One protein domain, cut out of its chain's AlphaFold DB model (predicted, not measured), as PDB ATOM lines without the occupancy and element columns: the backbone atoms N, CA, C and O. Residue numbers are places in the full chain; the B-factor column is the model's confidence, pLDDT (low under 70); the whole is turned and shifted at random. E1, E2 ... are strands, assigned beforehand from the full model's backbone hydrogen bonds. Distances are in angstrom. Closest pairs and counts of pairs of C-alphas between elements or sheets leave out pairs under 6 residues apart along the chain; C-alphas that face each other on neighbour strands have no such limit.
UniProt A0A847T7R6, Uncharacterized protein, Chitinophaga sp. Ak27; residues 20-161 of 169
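This is residues 20 to 161 of the 169 residues of an uncharacterized protein of Chitinophaga sp. Ak27 (UniProt A0A847T7R6). Amid little regular structure, two antiparallel sheets, E1-E7-E3-E5 and E2-E6-E4, stand face to face as a sandwich, with loops gathered at one end. The printed part has 142 residues, with seven named strands, E1 to E7 along the chain, and no named helix; the class is all strand, with 50 residues in strands. It is compact, with a radius of gyration of the C-alphas of 15.6 A and spans of 48 by 35 by 21 A.

E1 is residues 20 to 23, from C-alpha 20 at (8.440, -30.407, 5.978); E7 is residues 154 to 160, 20.6 A from first to last C-alpha, and ends with C-alpha 160 at (19.006, -27.060, 15.148); E3 is residues 55 to 62, 21.2 A; E5 is residues 123 to 127. E2 is 41 to 51, 32.3 A; E6, 130 to 140, 32.6 A; E4, 86 to 89.

Within hydrogen-bond range are N 22 and O 154 of E1 and E7, 2.8 A, N 157 and O 62 of E7 and E3, 2.8 A, and N 49 and O 132 of E2 and E6, 2.8 A. The sheets' facing parts are 9.4 A centre to centre.

The printed part has no cut. Long links include E4 to E5, 33 residues. Residues 146 to 148 have pLDDT under 70.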
ATOM      1  N   LEU A  20       9.860 -30.183   6.224       97.44
ATOM      2  CA  LEU A  20       8.440 -30.407   5.978       97.44
ATOM      3  C   LEU A  20       8.061 -29.877   4.599       97.44
ATOM      4  O   LEU A  20       8.378 -28.746   4.234       97.44
ATOM      5  N   ILE A  21       7.355 -30.707   3.835       97.44
ATOM      6  CA  ILE A  21       6.859 -30.370   2.500       97.44
ATOM      7  C   ILE A  21       5.371 -30.051   2.629       97.44
ATOM      8  O   ILE A  21       4.561 -30.954   2.822       97.44
ATOM      9  N   LEU A  22       5.003 -28.773   2.512       97.31
ATOM     10  CA  LEU A  22       3.611 -28.309   2.510       97.31
ATOM     11  C   LEU A  22       2.878 -28.832   1.278       97.31
ATOM     12  O   LEU A  22       1.789 -29.395   1.395       97.31
ATOM     13  N   ARG A  23       3.515 -28.716   0.109       96.38
ATOM     14  CA  ARG A  23       3.019 -29.233  -1.167       96.38
ATOM     15  C   ARG A  23       4.188 -29.682  -2.038       96.38
ATOM     16  O   ARG A  23       5.078 -28.891  -2.351       96.38
ATOM     17  N   HIS A  24       4.155 -30.937  -2.481       94.12
ATOM     18  CA  HIS A  24       5.080 -31.412  -3.504       94.12
ATOM     19  C   HIS A  24       4.655 -30.896  -4.882       94.12
ATOM     20  O   HIS A  24       3.470 -30.731  -5.163       94.12
ATOM     21  N   PHE A  25       5.606 -30.690  -5.784       90.38
ATOM     22  CA  PHE A  25       5.293 -30.203  -7.125       90.38
ATOM     23  C   PHE A  25       4.580 -31.234  -8.020       90.38
ATOM     24  O   PHE A  25       3.947 -30.846  -8.993       90.38
ATOM     25  N   TRP A  26       4.607 -32.519  -7.644       90.50
ATOM     26  CA  TRP A  26       3.806 -33.597  -8.257       90.50
ATOM     27  C   TRP A  26       2.410 -33.741  -7.626       90.50
ATOM     28  O   TRP A  26       1.749 -34.759  -7.817       90.50
ATOM     29  N   TYR A  27       1.958 -32.781  -6.817       91.94
ATOM     30  CA  TYR A  27       0.595 -32.797  -6.284       91.94
ATOM     31  C   TYR A  27      -0.428 -32.852  -7.440       91.94
ATOM     32  O   TYR A  27      -0.294 -32.065  -8.380       91.94
ATOM     33  N   PRO A  28      -1.456 -33.722  -7.385       93.19
ATOM     34  CA  PRO A  28      -1.893 -34.496  -6.216       93.19
ATOM     35  C   PRO A  28      -1.295 -35.909  -6.078       93.19
ATOM     36  O   PRO A  28      -1.609 -36.581  -5.097       93.19
ATOM     37  N   LEU A  29      -0.446 -36.367  -7.009       94.62
ATOM     38  CA  LEU A  29       0.137 -37.718  -6.980       94.62
ATOM     39  C   LEU A  29       1.054 -37.922  -5.767       94.62
ATOM     40  O   LEU A  29       0.921 -38.907  -5.047       94.62
ATOM     41  N   VAL A  30       1.954 -36.965  -5.516       93.44
ATOM     42  CA  VAL A  30       2.782 -36.934  -4.302       93.44
ATOM     43  C   VAL A  30       2.203 -35.900  -3.347       93.44
ATOM     44  O   VAL A  30       2.147 -34.707  -3.660       93.44
ATOM     45  N   LYS A  31       1.756 -36.356  -2.177       93.81
ATOM     46  CA  LYS A  31       1.120 -35.502  -1.170       93.81
ATOM     47  C   LYS A  31       2.165 -34.852  -0.262       93.81
ATOM     48  O   LYS A  31       3.158 -35.476   0.097       93.81
ATOM     49  N   GLY A  32       1.925 -33.590   0.090       95.56
ATOM     50  CA  GLY A  32       2.597 -32.917   1.203       95.56
ATOM     51  C   GLY A  32       1.758 -33.004   2.481       95.56
ATOM     52  O   GLY A  32       0.766 -33.732   2.529       95.56
ATOM     53  N   ILE A  33       2.126 -32.230   3.499       96.88
ATOM     54  CA  ILE A  33       1.382 -32.165   4.766       96.88
ATOM     55  C   ILE A  33       0.022 -31.464   4.618       96.88
ATOM     56  O   ILE A  33      -0.888 -31.725   5.401       96.88
ATOM     57  N   LEU A  34      -0.145 -30.592   3.613       96.44
ATOM     58  CA  LEU A  34      -1.429 -29.958   3.325       96.44
ATOM     59  C   LEU A  34      -2.269 -30.871   2.429       96.44
ATOM     60  O   LEU A  34      -1.875 -31.205   1.311       96.44
ATOM     61  N   SER A  35      -3.462 -31.234   2.901       93.44
ATOM     62  CA  SER A  35      -4.415 -32.046   2.136       93.44
ATOM     63  C   SER A  35      -4.994 -31.291   0.932       93.44
ATOM     64  O   SER A  35      -5.136 -31.863  -0.150       93.44
ATOM     65  N   SER A  36      -5.282 -29.998   1.110       94.12
ATOM     66  CA  SER A  36      -5.842 -29.101   0.092       94.12
ATOM     67  C   SER A  36      -5.073 -27.769   0.062       94.12
ATOM     68  O   SER A  36      -5.550 -26.761   0.595       94.12
ATOM     69  N   PRO A  37      -3.835 -27.756  -0.475       95.06
ATOM     70  CA  PRO A  37      -3.013 -26.553  -0.530       95.06
ATOM     71  C   PRO A  37      -3.679 -25.497  -1.418       95.06
ATOM     72  O   PRO A  37      -3.980 -25.755  -2.581       95.06
ATOM     73  N   GLN A  38      -3.892 -24.306  -0.861       95.06
ATOM     74  CA  GLN A  38      -4.500 -23.179  -1.566       95.06
ATOM     75  C   GLN A  38      -3.432 -22.352  -2.271       95.06
ATOM     76  O   GLN A  38      -2.377 -22.079  -1.690       95.06
ATOM     77  N   ASP A  39      -3.705 -21.968  -3.515       93.56
ATOM     78  CA  ASP A  39      -2.811 -21.078  -4.247       93.56
ATOM     79  C   ASP A  39      -2.845 -19.660  -3.651       93.56
ATOM     80  O   ASP A  39      -3.801 -19.301  -2.962       93.56
ATOM     81  N   SER A  40      -1.803 -18.863  -3.896       95.19
ATOM     82  CA  SER A  40      -1.717 -17.467  -3.440       95.19
ATOM     83  C   SER A  40      -1.967 -17.315  -1.927       95.19
ATOM     84  O   SER A  40      -2.721 -16.448  -1.488       95.19
ATOM     85  N   SER A  41      -1.359 -18.187  -1.115       96.56
ATOM     86  CA  SER A  41      -1.571 -18.253   0.336       96.56
ATOM     87  C   SER A  41      -0.260 -18.175   1.123       96.56
ATOM     88  O   SER A  41       0.828 -18.330   0.577       96.56
ATOM     89  N   THR A  42      -0.343 -17.895   2.426       97.50
ATOM     90  CA  THR A  42       0.820 -17.899   3.328       97.50
ATOM     91  C   THR A  42       0.537 -18.786   4.525       97.50
ATOM     92  O   THR A  42      -0.476 -18.609   5.203       97.50
ATOM     93  N   TRP A  43       1.443 -19.722   4.795       97.38
ATOM     94  CA  TRP A  43       1.419 -20.548   5.999       97.38
ATOM     95  C   TRP A  43       2.527 -20.128   6.951       97.38
ATOM     96  O   TRP A  43       3.585 -19.666   6.531       97.38
ATOM     97  N   TYR A  44       2.283 -20.319   8.242       96.94
ATOM     98  CA  TYR A  44       3.267 -20.078   9.287       96.94
ATOM     99  C   TYR A  44       3.523 -21.389  10.019       96.94
ATOM    100  O   TYR A  44       2.593 -21.972  10.581       96.94
ATOM    101  N   ALA A  45       4.771 -21.851  10.024       96.88
ATOM    102  CA  ALA A  45       5.201 -22.895  10.943       96.88
ATOM    103  C   ALA A  45       5.716 -22.233  12.222       96.88
ATOM    104  O   ALA A  45       6.520 -21.302  12.165       96.88
ATOM    105  N   VAL A  46       5.230 -22.691  13.374       96.00
ATOM    106  CA  VAL A  46       5.544 -22.094  14.673       96.00
ATOM    107  C   VAL A  46       5.945 -23.198  15.631       96.00
ATOM    108  O   VAL A  46       5.207 -24.166  15.805       96.00
ATOM    109  N   VAL A  47       7.108 -23.053  16.259       94.62
ATOM    110  CA  VAL A  47       7.601 -24.001  17.263       94.62
ATOM    111  C   VAL A  47       8.234 -23.257  18.433       94.62
ATOM    112  O   VAL A  47       8.820 -22.185  18.274       94.62
ATOM    113  N   GLN A  48       8.093 -23.829  19.624       94.31
ATOM    114  CA  GLN A  48       8.794 -23.391  20.823       94.31
ATOM    115  C   GLN A  48       9.912 -24.383  21.139       94.31
ATOM    116  O   GLN A  48       9.663 -25.579  21.263       94.31
ATOM    117  N   ILE A  49      11.137 -23.884  21.278       93.81
ATOM    118  CA  ILE A  49      12.324 -24.682  21.590       93.81
ATOM    119  C   ILE A  49      12.873 -24.208  22.930       93.81
ATOM    120  O   ILE A  49      13.169 -23.024  23.105       93.81
ATOM    121  N   ARG A  50      13.011 -25.121  23.892       94.38
ATOM    122  CA  ARG A  50      13.621 -24.809  25.186       94.38
ATOM    123  C   ARG A  50      15.138 -24.969  25.105       94.38
ATOM    124  O   ARG A  50      15.614 -25.975  24.596       94.38
ATOM    125  N   SER A  51      15.870 -23.995  25.636       94.25
ATOM    126  CA  SER A  51      17.313 -24.080  25.870       94.25
ATOM    127  C   SER A  51      17.610 -23.924  27.359       94.25
ATOM    128  O   SER A  51      17.036 -23.059  28.018       94.25
ATOM    129  N   ASP A  52      18.535 -24.716  27.895       94.31
ATOM    130  CA  ASP A  52      18.903 -24.653  29.320       94.31
ATOM    131  C   ASP A  52      19.893 -23.520  29.637       94.31
ATOM    132  O   ASP A  52      20.090 -23.146  30.797       94.31
ATOM    133  N   ARG A  53      20.484 -22.927  28.595       94.94
ATOM    134  CA  ARG A  53      21.437 -21.816  28.670       94.94
ATOM    135  C   ARG A  53      21.319 -20.898  27.458       94.94
ATOM    136  O   ARG A  53      20.758 -21.287  26.434       94.94
ATOM    137  N   ASP A  54      21.891 -19.706  27.559       97.00
ATOM    138  CA  ASP A  54      22.154 -18.894  26.375       97.00
ATOM    139  C   ASP A  54      23.221 -19.598  25.530       97.00
ATOM    140  O   ASP A  54      24.240 -20.061  26.050       97.00
ATOM    141  N   THR A  55      22.966 -19.759  24.236       95.50
ATOM    142  CA  THR A  55      23.855 -20.499  23.339       95.50
ATOM    143  C   THR A  55      23.696 -20.032  21.900       95.50
ATOM    144  O   THR A  55      22.661 -19.497  21.504       95.50
ATOM    145  N   VAL A  56      24.716 -20.294  21.092       96.75
ATOM    146  CA  VAL A  56      24.620 -20.237  19.634       96.75
ATOM    147  C   VAL A  56      24.604 -21.671  19.136       96.75
ATOM    148  O   VAL A  56      25.519 -22.433  19.448       96.75
ATOM    149  N   LEU A  57      23.556 -22.058  18.415       95.19
ATOM    150  CA  LEU A  57      23.478 -23.375  17.787       95.19
ATOM    151  C   LEU A  57      23.667 -23.243  16.276       95.19
ATOM    152  O   LEU A  57      23.118 -22.314  15.677       95.19
ATOM    153  N   PRO A  58      24.401 -24.168  15.640       96.56
ATOM    154  CA  PRO A  58      24.333 -24.319  14.200       96.56
ATOM    155  C   PRO A  58      22.942 -24.835  13.809       96.56
ATOM    156  O   PRO A  58      22.482 -25.842  14.339       96.56
ATOM    157  N   VAL A  59      22.271 -24.160  12.879       97.31
ATOM    158  CA  VAL A  59      20.947 -24.543  12.374       97.31
ATOM    159  C   VAL A  59      20.993 -24.696  10.857       97.31
ATOM    160  O   VAL A  59      21.358 -23.765  10.136       97.31
ATOM    161  N   TRP A  60      20.589 -25.854  10.340       97.69
ATOM    162  CA  TRP A  60      20.274 -25.967   8.918       97.69
ATOM    163  C   TRP A  60      18.910 -25.344   8.647       97.69
ATOM    164  O   TRP A  60      17.898 -25.789   9.182       97.69
ATOM    165  N   ILE A  61      18.894 -24.309   7.814       97.88
ATOM    166  CA  ILE A  61      17.692 -23.587   7.391       97.88
ATOM    167  C   ILE A  61      17.643 -23.634   5.875       97.88
ATOM    168  O   ILE A  61      18.661 -23.334   5.272       97.88
ATOM    169  N   ASN A  62      16.518 -23.970   5.250       96.44
ATOM    170  CA  ASN A  62      16.358 -23.815   3.800       96.44
ATOM    171  C   ASN A  62      14.898 -23.572   3.428       96.44
ATOM    172  O   ASN A  62      14.009 -24.152   4.048       96.44
ATOM    173  N   GLY A  63      14.653 -22.766   2.395       94.00
ATOM    174  CA  GLY A  63      13.313 -22.603   1.821       94.00
ATOM    175  C   GLY A  63      13.030 -23.576   0.673       94.00
ATOM    176  O   GLY A  63      11.887 -23.917   0.393       94.00
ATOM    177  N   ALA A  64      14.060 -24.085   0.001       87.88
ATOM    178  CA  ALA A  64      13.899 -25.000  -1.123       87.88
ATOM    179  C   ALA A  64      14.921 -26.134  -1.074       87.88
ATOM    180  O   ALA A  64      15.930 -26.057  -0.388       87.88
ATOM    181  N   ASP A  65      14.655 -27.196  -1.815       87.94
ATOM    182  CA  ASP A  65      15.648 -28.211  -2.151       87.94
ATOM    183  C   ASP A  65      15.504 -28.450  -3.651       87.94
ATOM    184  O   ASP A  65      14.480 -28.981  -4.095       87.94
ATOM    185  N   LEU A  66      16.438 -27.917  -4.436       88.12
ATOM    186  CA  LEU A  66      16.302 -27.841  -5.888       88.12
ATOM    187  C   LEU A  66      16.264 -29.245  -6.498       88.12
ATOM    188  O   LEU A  66      17.009 -30.141  -6.096       88.12
ATOM    189  N   SER A  67      15.368 -29.454  -7.465       84.00
ATOM    190  CA  SER A  67      15.323 -30.735  -8.166       84.00
ATOM    191  C   SER A  67      16.512 -30.838  -9.107       84.00
ATOM    192  O   SER A  67      16.740 -29.933  -9.897       84.00
ATOM    193  N   ARG A  68      17.210 -31.973  -9.091       84.69
ATOM    194  CA  ARG A  68      18.334 -32.243 -10.007       84.69
ATOM    195  C   ARG A  68      17.886 -32.691 -11.400       84.69
ATOM    196  O   ARG A  68      18.694 -32.786 -12.308       84.69
ATOM    197  N   SER A  69      16.601 -33.000 -11.559       85.56
ATOM    198  CA  SER A  69      15.996 -33.394 -12.838       85.56
ATOM    199  C   SER A  69      15.350 -32.229 -13.594       85.56
ATOM    200  O   SER A  69      14.765 -32.441 -14.651       85.56
ATOM    201  N   TYR A  70      15.382 -31.020 -13.027       86.38
ATOM    202  CA  TYR A  70      14.871 -29.803 -13.649       86.38
ATOM    203  C   TYR A  70      15.956 -28.736 -13.583       86.38
ATOM    204  O   TYR A  70      16.667 -28.654 -12.584       86.38
ATOM    205  N   ALA A  71      16.029 -27.885 -14.603       88.81
ATOM    206  CA  ALA A  71      16.871 -26.693 -14.614       88.81
ATOM    207  C   ALA A  71      16.288 -25.622 -13.668       88.81
ATOM    208  O   ALA A  71      15.830 -24.567 -14.103       88.81
ATOM    209  N   SER A  72      16.235 -25.934 -12.370       88.81
ATOM    210  CA  SER A  72      15.606 -25.076 -11.368       88.81
ATOM    211  C   SER A  72      16.483 -23.856 -11.092       88.81
ATOM    212  O   SER A  72      17.680 -24.005 -10.855       88.81
ATOM    213  N   GLY A  73      15.893 -22.663 -11.099       90.19
ATOM    214  CA  GLY A  73      16.550 -21.432 -10.675       90.19
ATOM    215  C   GLY A  73      16.983 -21.491  -9.213       90.19
ATOM    216  O   GLY A  73      16.429 -22.239  -8.399       90.19
ATOM    217  N   THR A  74      17.991 -20.698  -8.878       92.38
ATOM    218  CA  THR A  74      18.501 -20.597  -7.511       92.38
ATOM    219  C   THR A  74      17.779 -19.488  -6.739       92.38
ATOM    220  O   THR A  74      17.136 -18.614  -7.332       92.38
ATOM    221  N   PRO A  75      17.859 -19.485  -5.396       93.94
ATOM    222  CA  PRO A  75      17.238 -18.429  -4.609       93.94
ATOM    223  C   PRO A  75      17.777 -17.033  -4.977       93.94
ATOM    224  O   PRO A  75      18.983 -16.881  -5.205       93.94
ATOM    225  N   PRO A  76      16.926 -15.990  -4.984       94.88
ATOM    226  CA  PRO A  76      17.371 -14.613  -5.165       94.88
ATOM    227  C   PRO A  76      18.378 -14.164  -4.099       94.88
ATOM    228  O   PRO A  76      18.435 -14.704  -2.990       94.88
ATOM    229  N   VAL A  77      19.126 -13.104  -4.412       96.19
ATOM    230  CA  VAL A  77      20.006 -12.436  -3.443       96.19
ATOM    231  C   VAL A  77      19.199 -12.037  -2.205       96.19
ATOM    232  O   VAL A  77      18.180 -11.357  -2.307       96.19
ATOM    233  N   GLY A  78      19.668 -12.460  -1.030       95.69
ATOM    234  CA  GLY A  78      19.041 -12.112   0.245       95.69
ATOM    235  C   GLY A  78      17.719 -12.829   0.536       95.69
ATOM    236  O   GLY A  78      16.989 -12.373   1.414       95.69
ATOM    237  N   ALA A  79      17.405 -13.938  -0.149       96.94
ATOM    238  CA  ALA A  79      16.210 -14.754   0.097       96.94
ATOM    239  C   ALA A  79      16.548 -16.236   0.363       96.94
ATOM    240  O   ALA A  79      17.533 -16.761  -0.151       96.94
ATOM    241  N   TRP A  80      15.720 -16.927   1.160       97.00
ATOM    242  CA  TRP A  80      15.860 -18.370   1.435       97.00
ATOM    243  C   TRP A  80      15.341 -19.271   0.304       97.00
ATOM    244  O   TRP A  80      15.703 -20.446   0.231       97.00
ATOM    245  N   ASP A  81      14.450 -18.741  -0.529       95.06
ATOM    246  CA  ASP A  81      13.871 -19.365  -1.715       95.06
ATOM    247  C   ASP A  81      13.244 -18.286  -2.619       95.06
ATOM    248  O   ASP A  81      13.124 -17.124  -2.227       95.06
ATOM    249  N   GLU A  82      12.797 -18.665  -3.820       92.56
ATOM    250  CA  GLU A  82      12.107 -17.762  -4.761       92.56
ATOM    251  C   GLU A  82      10.779 -17.194  -4.232       92.56
ATOM    252  O   GLU A  82      10.236 -16.244  -4.795       92.56
ATOM    253  N   ARG A  83      10.211 -17.788  -3.175       94.00
ATOM    254  CA  ARG A  83       8.950 -17.331  -2.582       94.00
ATOM    255  C   ARG A  83       9.183 -16.272  -1.511       94.00
ATOM    256  O   ARG A  83       8.209 -15.687  -1.057       94.00
ATOM    257  N   HIS A  84      10.434 -15.991  -1.147       95.56
ATOM    258  CA  HIS A  84      10.794 -15.096  -0.050       95.56
ATOM    259  C   HIS A  84      10.283 -15.596   1.308       95.56
ATOM    260  O   HIS A  84       9.750 -14.831   2.110       95.56
ATOM    261  N   SER A  85      10.451 -16.896   1.575       97.81
ATOM    262  CA  SER A  85      10.237 -17.438   2.919       97.81
ATOM    263  C   SER A  85      11.128 -16.735   3.950       97.81
ATOM    264  O   SER A  85      12.308 -16.476   3.696       97.81
ATOM    265  N   GLU A  86      10.583 -16.473   5.136       98.25
ATOM    266  CA  GLU A  86      11.296 -15.824   6.240       98.25
ATOM    267  C   GLU A  86      11.390 -16.745   7.453       98.25
ATOM    268  O   GLU A  86      10.455 -17.480   7.766       98.25
ATOM    269  N   VAL A  87      12.496 -16.647   8.190       98.50
ATOM    270  CA  VAL A  87      12.694 -17.342   9.466       98.50
ATOM    271  C   VAL A  87      12.967 -16.314  10.546       98.50
ATOM    272  O   VAL A  87      13.852 -15.476  10.395       98.50
ATOM    273  N   ARG A  88      12.228 -16.384  11.651       98.56
ATOM    274  CA  ARG A  88      12.401 -15.519  12.817       98.56
ATOM    275  C   ARG A  88      12.608 -16.358  14.066       98.56
ATOM    276  O   ARG A  88      11.833 -17.275  14.316       98.56
ATOM    277  N   VAL A  89      13.606 -16.008  14.872       98.12
ATOM    278  CA  VAL A  89      13.837 -16.593  16.200       98.12
ATOM    279  C   VAL A  89      13.750 -15.482  17.235       98.12
ATOM    280  O   VAL A  89      14.453 -14.481  17.141       98.12
ATOM    281  N   ASN A  90      12.839 -15.616  18.199       96.69
ATOM    282  CA  ASN A  90      12.528 -14.586  19.199       96.69
ATOM    283  C   ASN A  90      12.245 -13.205  18.576       96.69
ATOM    284  O   ASN A  90      12.695 -12.176  19.078       96.69
ATOM    285  N   GLY A  91      11.541 -13.193  17.441       96.06
ATOM    286  CA  GLY A  91      11.224 -11.983  16.678       96.06
ATOM    287  C   GLY A  91      12.358 -11.446  15.796       96.06
ATOM    288  O   GLY A  91      12.097 -10.594  14.948       96.06
ATOM    289  N   GLN A  92      13.589 -11.955  15.928       97.38
ATOM    290  CA  GLN A  92      14.726 -11.551  15.098       97.38
ATOM    291  C   GLN A  92      14.751 -12.340  13.789       97.38
ATOM    292  O   GLN A  92      14.704 -13.568  13.809       97.38
ATOM    293  N   LEU A  93      14.826 -11.635  12.658       97.88
ATOM    294  CA  LEU A  93      14.946 -12.243  11.333       97.88
ATOM    295  C   LEU A  93      16.310 -12.929  11.187       97.88
ATOM    296  O   LEU A  93      17.343 -12.328  11.477       97.88
ATOM    297  N   ILE A  94      16.308 -14.171  10.708       98.25
ATOM    298  CA  ILE A  94      17.519 -14.904  10.348       98.25
ATOM    299  C   ILE A  94      17.787 -14.673   8.863       98.25
ATOM    300  O   ILE A  94      17.026 -15.129   8.004       98.25
ATOM    301  N   ALA A  95      18.862 -13.937   8.585       96.44
ATOM    302  CA  ALA A  95      19.269 -13.613   7.227       96.44
ATOM    303  C   ALA A  95      19.651 -14.886   6.445       96.44
ATOM    304  O   ALA A  95      20.310 -15.769   7.007       96.44
ATOM    305  N   PRO A  96      19.274 -14.979   5.158       94.88
ATOM    306  CA  PRO A  96      19.788 -15.994   4.248       94.88
ATOM    307  C   PRO A  96      21.303 -15.918   4.096       94.88
ATOM    308  O   PRO A  96      21.927 -14.887   4.360       94.88
ATOM    309  N   LEU A  97      21.888 -17.018   3.633       90.75
ATOM    310  CA  LEU A  97      23.286 -17.030   3.230       90.75
ATOM    311  C   LEU A  97      23.482 -16.247   1.927       90.75
ATOM    312  O   LEU A  97      22.547 -16.038   1.153       90.75
ATOM    313  N   VAL A  98      24.722 -15.828   1.686       94.19
ATOM    314  CA  VAL A  98      25.134 -15.310   0.380       94.19
ATOM    315  C   VAL A  98      25.398 -16.511  -0.520       94.19
ATOM    316  O   VAL A  98      26.462 -17.115  -0.423       94.19
ATOM    317  N   TRP A  99      24.410 -16.870  -1.341       94.50
ATOM    318  CA  TRP A  99      24.504 -18.005  -2.261       94.50
ATOM    319  C   TRP A  99      25.588 -17.781  -3.311       94.50
ATOM    320  O   TRP A  99      25.690 -16.681  -3.862       94.50
ATOM    321  N   VAL A 100      26.332 -18.836  -3.646       95.25
ATOM    322  CA  VAL A 100      27.364 -18.785  -4.696       95.25
ATOM    323  C   VAL A 100      26.749 -18.380  -6.038       95.25
ATOM    324  O   VAL A 100      27.303 -17.543  -6.748       95.25
ATOM    325  N   HIS A 101      25.570 -18.917  -6.353       94.44
ATOM    326  CA  HIS A 101      24.862 -18.647  -7.602       94.44
ATOM    327  C   HIS A 101      23.561 -17.872  -7.380       94.44
ATOM    328  O   HIS A 101      22.565 -18.187  -8.018       94.44
ATOM    329  N   ALA A 102      23.510 -16.898  -6.467       94.75
ATOM    330  CA  ALA A 102      22.269 -16.181  -6.147       94.75
ATOM    331  C   ALA A 102      21.543 -15.630  -7.398       94.75
ATOM    332  O   ALA A 102      22.119 -14.876  -8.179       94.75
ATOM    333  N   GLY A 103      20.262 -15.972  -7.565       93.06
ATOM    334  CA  GLY A 103      19.408 -15.507  -8.666       93.06
ATOM    335  C   GLY A 103      19.777 -16.038 -10.057       93.06
ATOM    336  O   GLY A 103      19.313 -15.491 -11.058       93.06
ATOM    337  N   ALA A 104      20.607 -17.077 -10.141       92.44
ATOM    338  CA  ALA A 104      20.940 -17.726 -11.396       92.44
ATOM    339  C   ALA A 104      19.714 -18.430 -11.994       92.44
ATOM    340  O   ALA A 104      18.937 -19.101 -11.304       92.44
ATOM    341  N   LYS A 105      19.569 -18.313 -13.316       90.19
ATOM    342  CA  LYS A 105      18.671 -19.180 -14.077       90.19
ATOM    343  C   LYS A 105      19.207 -20.610 -13.992       90.19
ATOM    344  O   LYS A 105      20.412 -20.810 -14.113       90.19
ATOM    345  N   GLY A 106      18.324 -21.581 -13.786       86.81
ATOM    346  CA  GLY A 106      18.737 -22.970 -13.650       86.81
ATOM    347  C   GLY A 106      19.331 -23.544 -14.933       86.81
ATOM    348  O   GLY A 106      18.955 -23.161 -16.044       86.81
ATOM    349  N   ASP A 107      20.240 -24.491 -14.744       87.88
ATOM    350  CA  ASP A 107      20.935 -25.246 -15.779       87.88
ATOM    351  C   ASP A 107      21.212 -26.660 -15.246       87.88
ATOM    352  O   ASP A 107      21.459 -26.834 -14.053       87.88
ATOM    353  N   LEU A 108      21.122 -27.675 -16.108       90.19
ATOM    354  CA  LEU A 108      21.338 -29.074 -15.719       90.19
ATOM    355  C   LEU A 108      22.824 -29.434 -15.624       90.19
ATOM    356  O   LEU A 108      23.168 -30.384 -14.924       90.19
ATOM    357  N   GLU A 109      23.689 -28.671 -16.292       91.19
ATOM    358  CA  GLU A 109      25.131 -28.937 -16.356       91.19
ATOM    359  C   GLU A 109      25.938 -28.098 -15.353       91.19
ATOM    360  O   GLU A 109      27.140 -28.310 -15.177       91.19
ATOM    361  N   THR A 110      25.284 -27.169 -14.652       89.44
ATOM    362  CA  THR A 110      25.906 -26.366 -13.597       89.44
ATOM    363  C   THR A 110      25.764 -27.071 -12.241       89.44
ATOM    364  O   THR A 110      24.640 -27.291 -11.777       89.44
ATOM    365  N   PRO A 111      26.871 -27.424 -11.557       90.50
ATOM    366  CA  PRO A 111      26.798 -28.058 -10.246       90.50
ATOM    367  C   PRO A 111      26.173 -27.145  -9.185       90.50
ATOM    368  O   PRO A 111      26.494 -25.959  -9.102       90.50
ATOM    369  N   LEU A 112      25.348 -27.728  -8.312       91.12
ATOM    370  CA  LEU A 112      24.895 -27.057  -7.092       91.12
ATOM    371  C   LEU A 112      26.077 -26.877  -6.130       91.12
ATOM    372  O   LEU A 112      26.893 -27.788  -5.970       91.12
ATOM    373  N   ALA A 113      26.145 -25.720  -5.477       93.31
ATOM    374  CA  ALA A 113      27.252 -25.336  -4.607       93.31
ATOM    375  C   ALA A 113      26.814 -25.227  -3.145       93.31
ATOM    376  O   ALA A 113      27.392 -25.877  -2.276       93.31
ATOM    377  N   ASP A 114      25.785 -24.425  -2.864       94.56
ATOM    378  CA  ASP A 114      25.321 -24.148  -1.501       94.56
ATOM    379  C   ASP A 114      23.801 -23.943  -1.369       94.56
ATOM    380  O   ASP A 114      23.296 -23.728  -0.266       94.56
ATOM    381  N   GLU A 115      23.041 -24.109  -2.451       93.81
ATOM    382  CA  GLU A 115      21.590 -23.892  -2.508       93.81
ATOM    383  C   GLU A 115      20.803 -24.878  -1.618       93.81
ATOM    384  O   GLU A 115      19.683 -24.607  -1.180       93.81
ATOM    385  N   GLY A 116      21.384 -26.040  -1.322       93.19
ATOM    386  CA  GLY A 116      20.821 -27.100  -0.493       93.19
ATOM    387  C   GLY A 116      21.530 -27.194   0.850       93.19
ATOM    388  O   GLY A 116      22.752 -27.284   0.918       93.19
ATOM    389  N   TYR A 117      20.764 -27.242   1.942       94.25
ATOM    390  CA  TYR A 117      21.330 -27.246   3.298       94.25
ATOM    391  C   TYR A 117      22.304 -28.405   3.579       94.25
ATOM    392  O   TYR A 117      23.202 -28.248   4.401       94.25
ATOM    393  N   ALA A 118      22.131 -29.558   2.921       91.50
ATOM    394  CA  ALA A 118      22.861 -30.791   3.222       91.50
ATOM    395  C   ALA A 118      24.336 -30.775   2.785       91.50
ATOM    396  O   ALA A 118      25.119 -31.594   3.259       91.50
ATOM    397  N   TYR A 119      24.720 -29.862   1.892       91.81
ATOM    398  CA  TYR A 119      26.082 -29.756   1.359       91.81
ATOM    399  C   TYR A 119      26.739 -28.406   1.668       91.81
ATOM    400  O   TYR A 119      27.743 -28.041   1.067       91.81
ATOM    401  N   ARG A 120      26.220 -27.682   2.667       93.94
ATOM    402  CA  ARG A 120      26.829 -26.449   3.173       93.94
ATOM    403  C   ARG A 120      26.836 -26.380   4.692       93.94
ATOM    404  O   ARG A 120      26.198 -27.167   5.396       93.94
ATOM    405  N   ARG A 121      27.545 -25.378   5.214       94.50
ATOM    406  CA  ARG A 121      27.585 -25.125   6.654       94.50
ATOM    407  C   ARG A 121      26.217 -24.630   7.170       94.50
ATOM    408  O   ARG A 121      25.537 -23.858   6.484       94.50
ATOM    409  N   PRO A 122      25.805 -25.070   8.372       96.19
ATOM    410  CA  PRO A 122      24.638 -24.533   9.066       96.19
ATOM    411  C   PRO A 122      24.856 -23.070   9.478       96.19
ATOM    412  O   PRO A 122      25.991 -22.617   9.638       96.19
ATOM    413  N   VAL A 123      23.761 -22.340   9.680       96.38
ATOM    414  CA  VAL A 123      23.780 -20.929  10.089       96.38
ATOM    415  C   VAL A 123      23.830 -20.836  11.614       96.38
ATOM    416  O   VAL A 123      23.066 -21.539  12.277       96.38
ATOM    417  N   PRO A 124      24.697 -19.998  12.205       96.75
ATOM    418  CA  PRO A 124      24.679 -19.762  13.643       96.75
ATOM    419  C   PRO A 124      23.414 -18.994  14.042       96.75
ATOM    420  O   PRO A 124      23.146 -17.909  13.530       96.75
ATOM    421  N   VAL A 125      22.644 -19.541  14.982       97.62
ATOM    422  CA  VAL A 125      21.423 -18.917  15.506       97.62
ATOM    423  C   VAL A 125      21.512 -18.816  17.023       97.62
ATOM    424  O   VAL A 125      21.871 -19.777  17.704       97.62
ATOM    425  N   VAL A 126      21.178 -17.640  17.552       97.06
ATOM    426  CA  VAL A 126      21.173 -17.369  18.992       97.06
ATOM    427  C   VAL A 126      19.895 -17.920  19.619       97.06
ATOM    428  O   VAL A 126      18.788 -17.535  19.241       97.06
ATOM    429  N   PHE A 127      20.057 -18.766  20.631       96.94
ATOM    430  CA  PHE A 127      18.993 -19.224  21.515       96.94
ATOM    431  C   PHE A 127      19.259 -18.702  22.925       96.94
ATOM    432  O   PHE A 127      20.373 -18.796  23.438       96.94
ATOM    433  N   ARG A 128      18.226 -18.148  23.556       97.12
ATOM    434  CA  ARG A 128      18.264 -17.681  24.942       97.12
ATOM    435  C   ARG A 128      17.897 -18.814  25.888       97.12
ATOM    436  O   ARG A 128      17.116 -19.693  25.520       97.12
ATOM    437  N   LYS A 129      18.395 -18.777  27.120       96.94
ATOM    438  CA  LYS A 129      17.918 -19.657  28.189       96.94
ATOM    439  C   LYS A 129      16.396 -19.527  28.326       96.94
ATOM    440  O   LYS A 129      15.855 -18.424  28.345       96.94
ATOM    441  N   GLY A 130      15.708 -20.656  28.459       96.31
ATOM    442  CA  GLY A 130      14.252 -20.733  28.508       96.31
ATOM    443  C   GLY A 130      13.628 -21.038  27.147       96.31
ATOM    444  O   GLY A 130      14.201 -21.751  26.326       96.31
ATOM    445  N   VAL A 131      12.400 -20.563  26.941       96.12
ATOM    446  CA  VAL A 131      11.607 -20.851  25.739       96.12
ATOM    447  C   VAL A 131      11.950 -19.861  24.629       96.12
ATOM    448  O   VAL A 131      11.808 -18.654  24.805       96.12
ATOM    449  N   ASN A 132      12.345 -20.386  23.472       96.50
ATOM    450  CA  ASN A 132      12.599 -19.629  22.255       96.50
ATOM    451  C   ASN A 132      11.492 -19.898  21.247       96.50
ATOM    452  O   ASN A 132      11.157 -21.054  20.990       96.50
ATOM    453  N   GLN A 133      10.948 -18.846  20.653       96.88
ATOM    454  CA  GLN A 133       9.936 -18.970  19.614       96.88
ATOM    455  C   GLN A 133      10.594 -18.914  18.240       96.88
ATOM    456  O   GLN A 133      11.322 -17.970  17.945       96.88
ATOM    457  N   VAL A 134      10.289 -19.891  17.393       97.50
ATOM    458  CA  VAL A 134      10.669 -19.897  15.980       97.50
ATOM    459  C   VAL A 134       9.402 -19.758  15.145       97.50
ATOM    460  O   VAL A 134       8.452 -20.517  15.337       97.50
ATOM    461  N   ILE A 135       9.393 -18.792  14.230       97.94
ATOM    462  CA  ILE A 135       8.329 -18.589  13.244       97.94
ATOM    463  C   ILE A 135       8.954 -18.665  11.857       97.94
ATOM    464  O   ILE A 135       9.913 -17.952  11.570       97.94
ATOM    465  N   ILE A 136       8.390 -19.506  10.998       98.31
ATOM    466  CA  ILE A 136       8.781 -19.629   9.598       98.31
ATOM    467  C   ILE A 136       7.576 -19.233   8.756       98.31
ATOM    468  O   ILE A 136       6.559 -19.927   8.764       98.31
ATOM    469  N   GLN A 137       7.680 -18.101   8.069       98.25
ATOM    470  CA  GLN A 137       6.659 -17.609   7.153       98.25
ATOM    471  C   GLN A 137       6.924 -18.184   5.765       98.25
ATOM    472  O   GLN A 137       8.011 -18.027   5.216       98.25
ATOM    473  N   LEU A 138       5.916 -18.842   5.206       97.94
ATOM    474  CA  LEU A 138       6.004 -19.619   3.976       97.94
ATOM    475  C   LEU A 138       4.927 -19.122   3.016       97.94
ATOM    476  O   LEU A 138       3.842 -19.702   2.975       97.94
ATOM    477  N   PRO A 139       5.156 -18.029   2.281       97.44
ATOM    478  CA  PRO A 139       4.237 -17.594   1.241       97.44
ATOM    479  C   PRO A 139       4.340 -18.506   0.010       97.44
ATOM    480  O   PRO A 139       5.360 -19.146  -0.245       97.44
ATOM    481  N   VAL A 140       3.284 -18.535  -0.793       96.00
ATOM    482  CA  VAL A 140       3.315 -18.995  -2.179       96.00
ATOM    483  C   VAL A 140       2.421 -18.086  -3.011       96.00
ATOM    484  O   VAL A 140       1.260 -17.887  -2.675       96.00
ATOM    485  N   GLY A 141       2.973 -17.487  -4.070       93.44
ATOM    486  CA  GLY A 141       2.237 -16.551  -4.929       93.44
ATOM    487  C   GLY A 141       1.425 -17.241  -6.025       93.44
ATOM    488  O   GLY A 141       0.302 -16.831  -6.306       93.44
ATOM    489  N   SER A 142       1.987 -18.292  -6.627       92.38
ATOM    490  CA  SER A 142       1.290 -19.175  -7.561       92.38
ATOM    491  C   SER A 142       1.866 -20.598  -7.506       92.38
ATOM    492  O   SER A 142       3.076 -20.755  -7.341       92.38
ATOM    493  N   PHE A 143       1.046 -21.632  -7.713       91.44
ATOM    494  CA  PHE A 143       1.507 -22.997  -8.002       91.44
ATOM    495  C   PHE A 143       1.704 -23.266  -9.498       91.44
ATOM    496  O   PHE A 143       2.150 -24.355  -9.870       91.44
ATOM    497  N   LYS A 144       1.367 -22.301 -10.361       86.31
ATOM    498  CA  LYS A 144       1.616 -22.394 -11.800       86.31
ATOM    499  C   LYS A 144       3.119 -22.356 -12.058       86.31
ATOM    500  O   LYS A 144       3.831 -21.509 -11.522       86.31
ATOM    501  N   VAL A 145       3.594 -23.271 -12.896       75.50
ATOM    502  CA  VAL A 145       4.994 -23.285 -13.329       75.50
ATOM    503  C   VAL A 145       5.208 -22.079 -14.240       75.50
ATOM    504  O   VAL A 145       4.523 -21.969 -15.253       75.50
ATOM    505  N   ARG A 146       6.118 -21.166 -13.874       67.75
ATOM    506  CA  ARG A 146       6.347 -19.933 -14.647       67.75
ATOM    507  C   ARG A 146       6.930 -20.237 -16.033       67.75
ATOM    508  O   ARG A 146       6.381 -19.762 -17.014       67.75
ATOM    509  N   ASP A 147       7.936 -21.118 -16.098       69.50
ATOM    510  CA  ASP A 147       8.741 -21.333 -17.316       69.50
ATOM    511  C   ASP A 147       9.014 -22.822 -17.633       69.50
ATOM    512  O   ASP A 147      10.023 -23.174 -18.238       69.50
ATOM    513  N   GLY A 148       8.172 -23.745 -17.156       64.81
ATOM    514  CA  GLY A 148       8.352 -25.203 -17.325       64.81
ATOM    515  C   GLY A 148       9.505 -25.839 -16.523       64.81
ATOM    516  O   GLY A 148       9.511 -27.051 -16.329       64.81
ATOM    517  N   GLN A 149      10.448 -25.036 -16.019       71.12
ATOM    518  CA  GLN A 149      11.692 -25.499 -15.383       71.12
ATOM    519  C   GLN A 149      11.726 -25.319 -13.856       71.12
ATOM    520  O   GLN A 149      12.536 -25.954 -13.190       71.12
ATOM    521  N   ASN A 150      10.800 -24.529 -13.301       76.06
ATOM    522  CA  ASN A 150      10.698 -24.230 -11.867       76.06
ATOM    523  C   ASN A 150       9.397 -24.779 -11.274       76.06
ATOM    524  O   ASN A 150       8.456 -24.022 -11.002       76.06
ATOM    525  N   PRO A 151       9.272 -26.107 -11.116       83.25
ATOM    526  CA  PRO A 151       8.105 -26.676 -10.474       83.25
ATOM    527  C   PRO A 151       8.067 -26.268  -8.991       83.25
ATOM    528  O   PRO A 151       9.032 -26.434  -8.247       83.25
ATOM    529  N   VAL A 152       6.930 -25.734  -8.535       89.00
ATOM    530  CA  VAL A 152       6.819 -25.167  -7.183       89.00
ATOM    531  C   VAL A 152       6.742 -26.275  -6.128       89.00
ATOM    532  O   VAL A 152       5.663 -26.801  -5.832       89.00
ATOM    533  N   LYS A 153       7.897 -26.622  -5.541       92.25
ATOM    534  CA  LYS A 153       7.996 -27.413  -4.306       92.25
ATOM    535  C   LYS A 153       7.902 -26.477  -3.105       92.25
ATOM    536  O   LYS A 153       8.836 -25.727  -2.827       92.25
ATOM    537  N   TRP A 154       6.776 -26.516  -2.401       96.12
ATOM    538  CA  TRP A 154       6.550 -25.683  -1.227       96.12
ATOM    539  C   TRP A 154       6.938 -26.458   0.023       96.12
ATOM    540  O   TRP A 154       6.266 -27.415   0.414       96.12
ATOM    541  N   MET A 155       8.069 -26.086   0.606       97.12
ATOM    542  CA  MET A 155       8.687 -26.794   1.717       97.12
ATOM    543  C   MET A 155       9.532 -25.842   2.551       97.12
ATOM    544  O   MET A 155       9.730 -24.694   2.167       97.12
ATOM    545  N   PHE A 156      10.044 -26.343   3.666       97.88
ATOM    546  CA  PHE A 156      11.104 -25.690   4.415       97.88
ATOM    547  C   PHE A 156      11.916 -26.708   5.209       97.88
ATOM    548  O   PHE A 156      11.453 -27.818   5.480       97.88
ATOM    549  N   THR A 157      13.099 -26.280   5.631       98.19
ATOM    550  CA  THR A 157      13.977 -26.985   6.560       98.19
ATOM    551  C   THR A 157      14.332 -26.052   7.711       98.19
ATOM    552  O   THR A 157      14.688 -24.898   7.479       98.19
ATOM    553  N   PHE A 158      14.245 -26.553   8.942       97.62
ATOM    554  CA  PHE A 158      14.769 -25.907  10.144       97.62
ATOM    555  C   PHE A 158      15.231 -26.989  11.122       97.62
ATOM    556  O   PHE A 158      14.414 -27.667  11.745       97.62
ATOM    557  N   ILE A 159      16.544 -27.181  11.233       96.75
ATOM    558  CA  ILE A 159      17.151 -28.258  12.022       96.75
ATOM    559  C   ILE A 159      18.254 -27.668  12.897       96.75
ATOM    560  O   ILE A 159      19.373 -27.477  12.416       96.75
ATOM    561  N   PRO A 160      17.970 -27.362  14.174       94.88
ATOM    562  CA  PRO A 160      19.006 -27.060  15.148       94.88
ATOM    563  C   PRO A 160      19.854 -28.304  15.383       94.88
ATOM    564  O   PRO A 160      19.332 -29.368  15.708       94.88
ATOM    565  N   LEU A 161      21.164 -28.172  15.222       92.62
ATOM    566  CA  LEU A 161      22.103 -29.255  15.449       92.62
ATOM    567  C   LEU A 161      22.562 -29.200  16.903       92.62
ATOM    568  O   LEU A 161      23.257 -28.274  17.325       92.62
TER     569      LEU A 161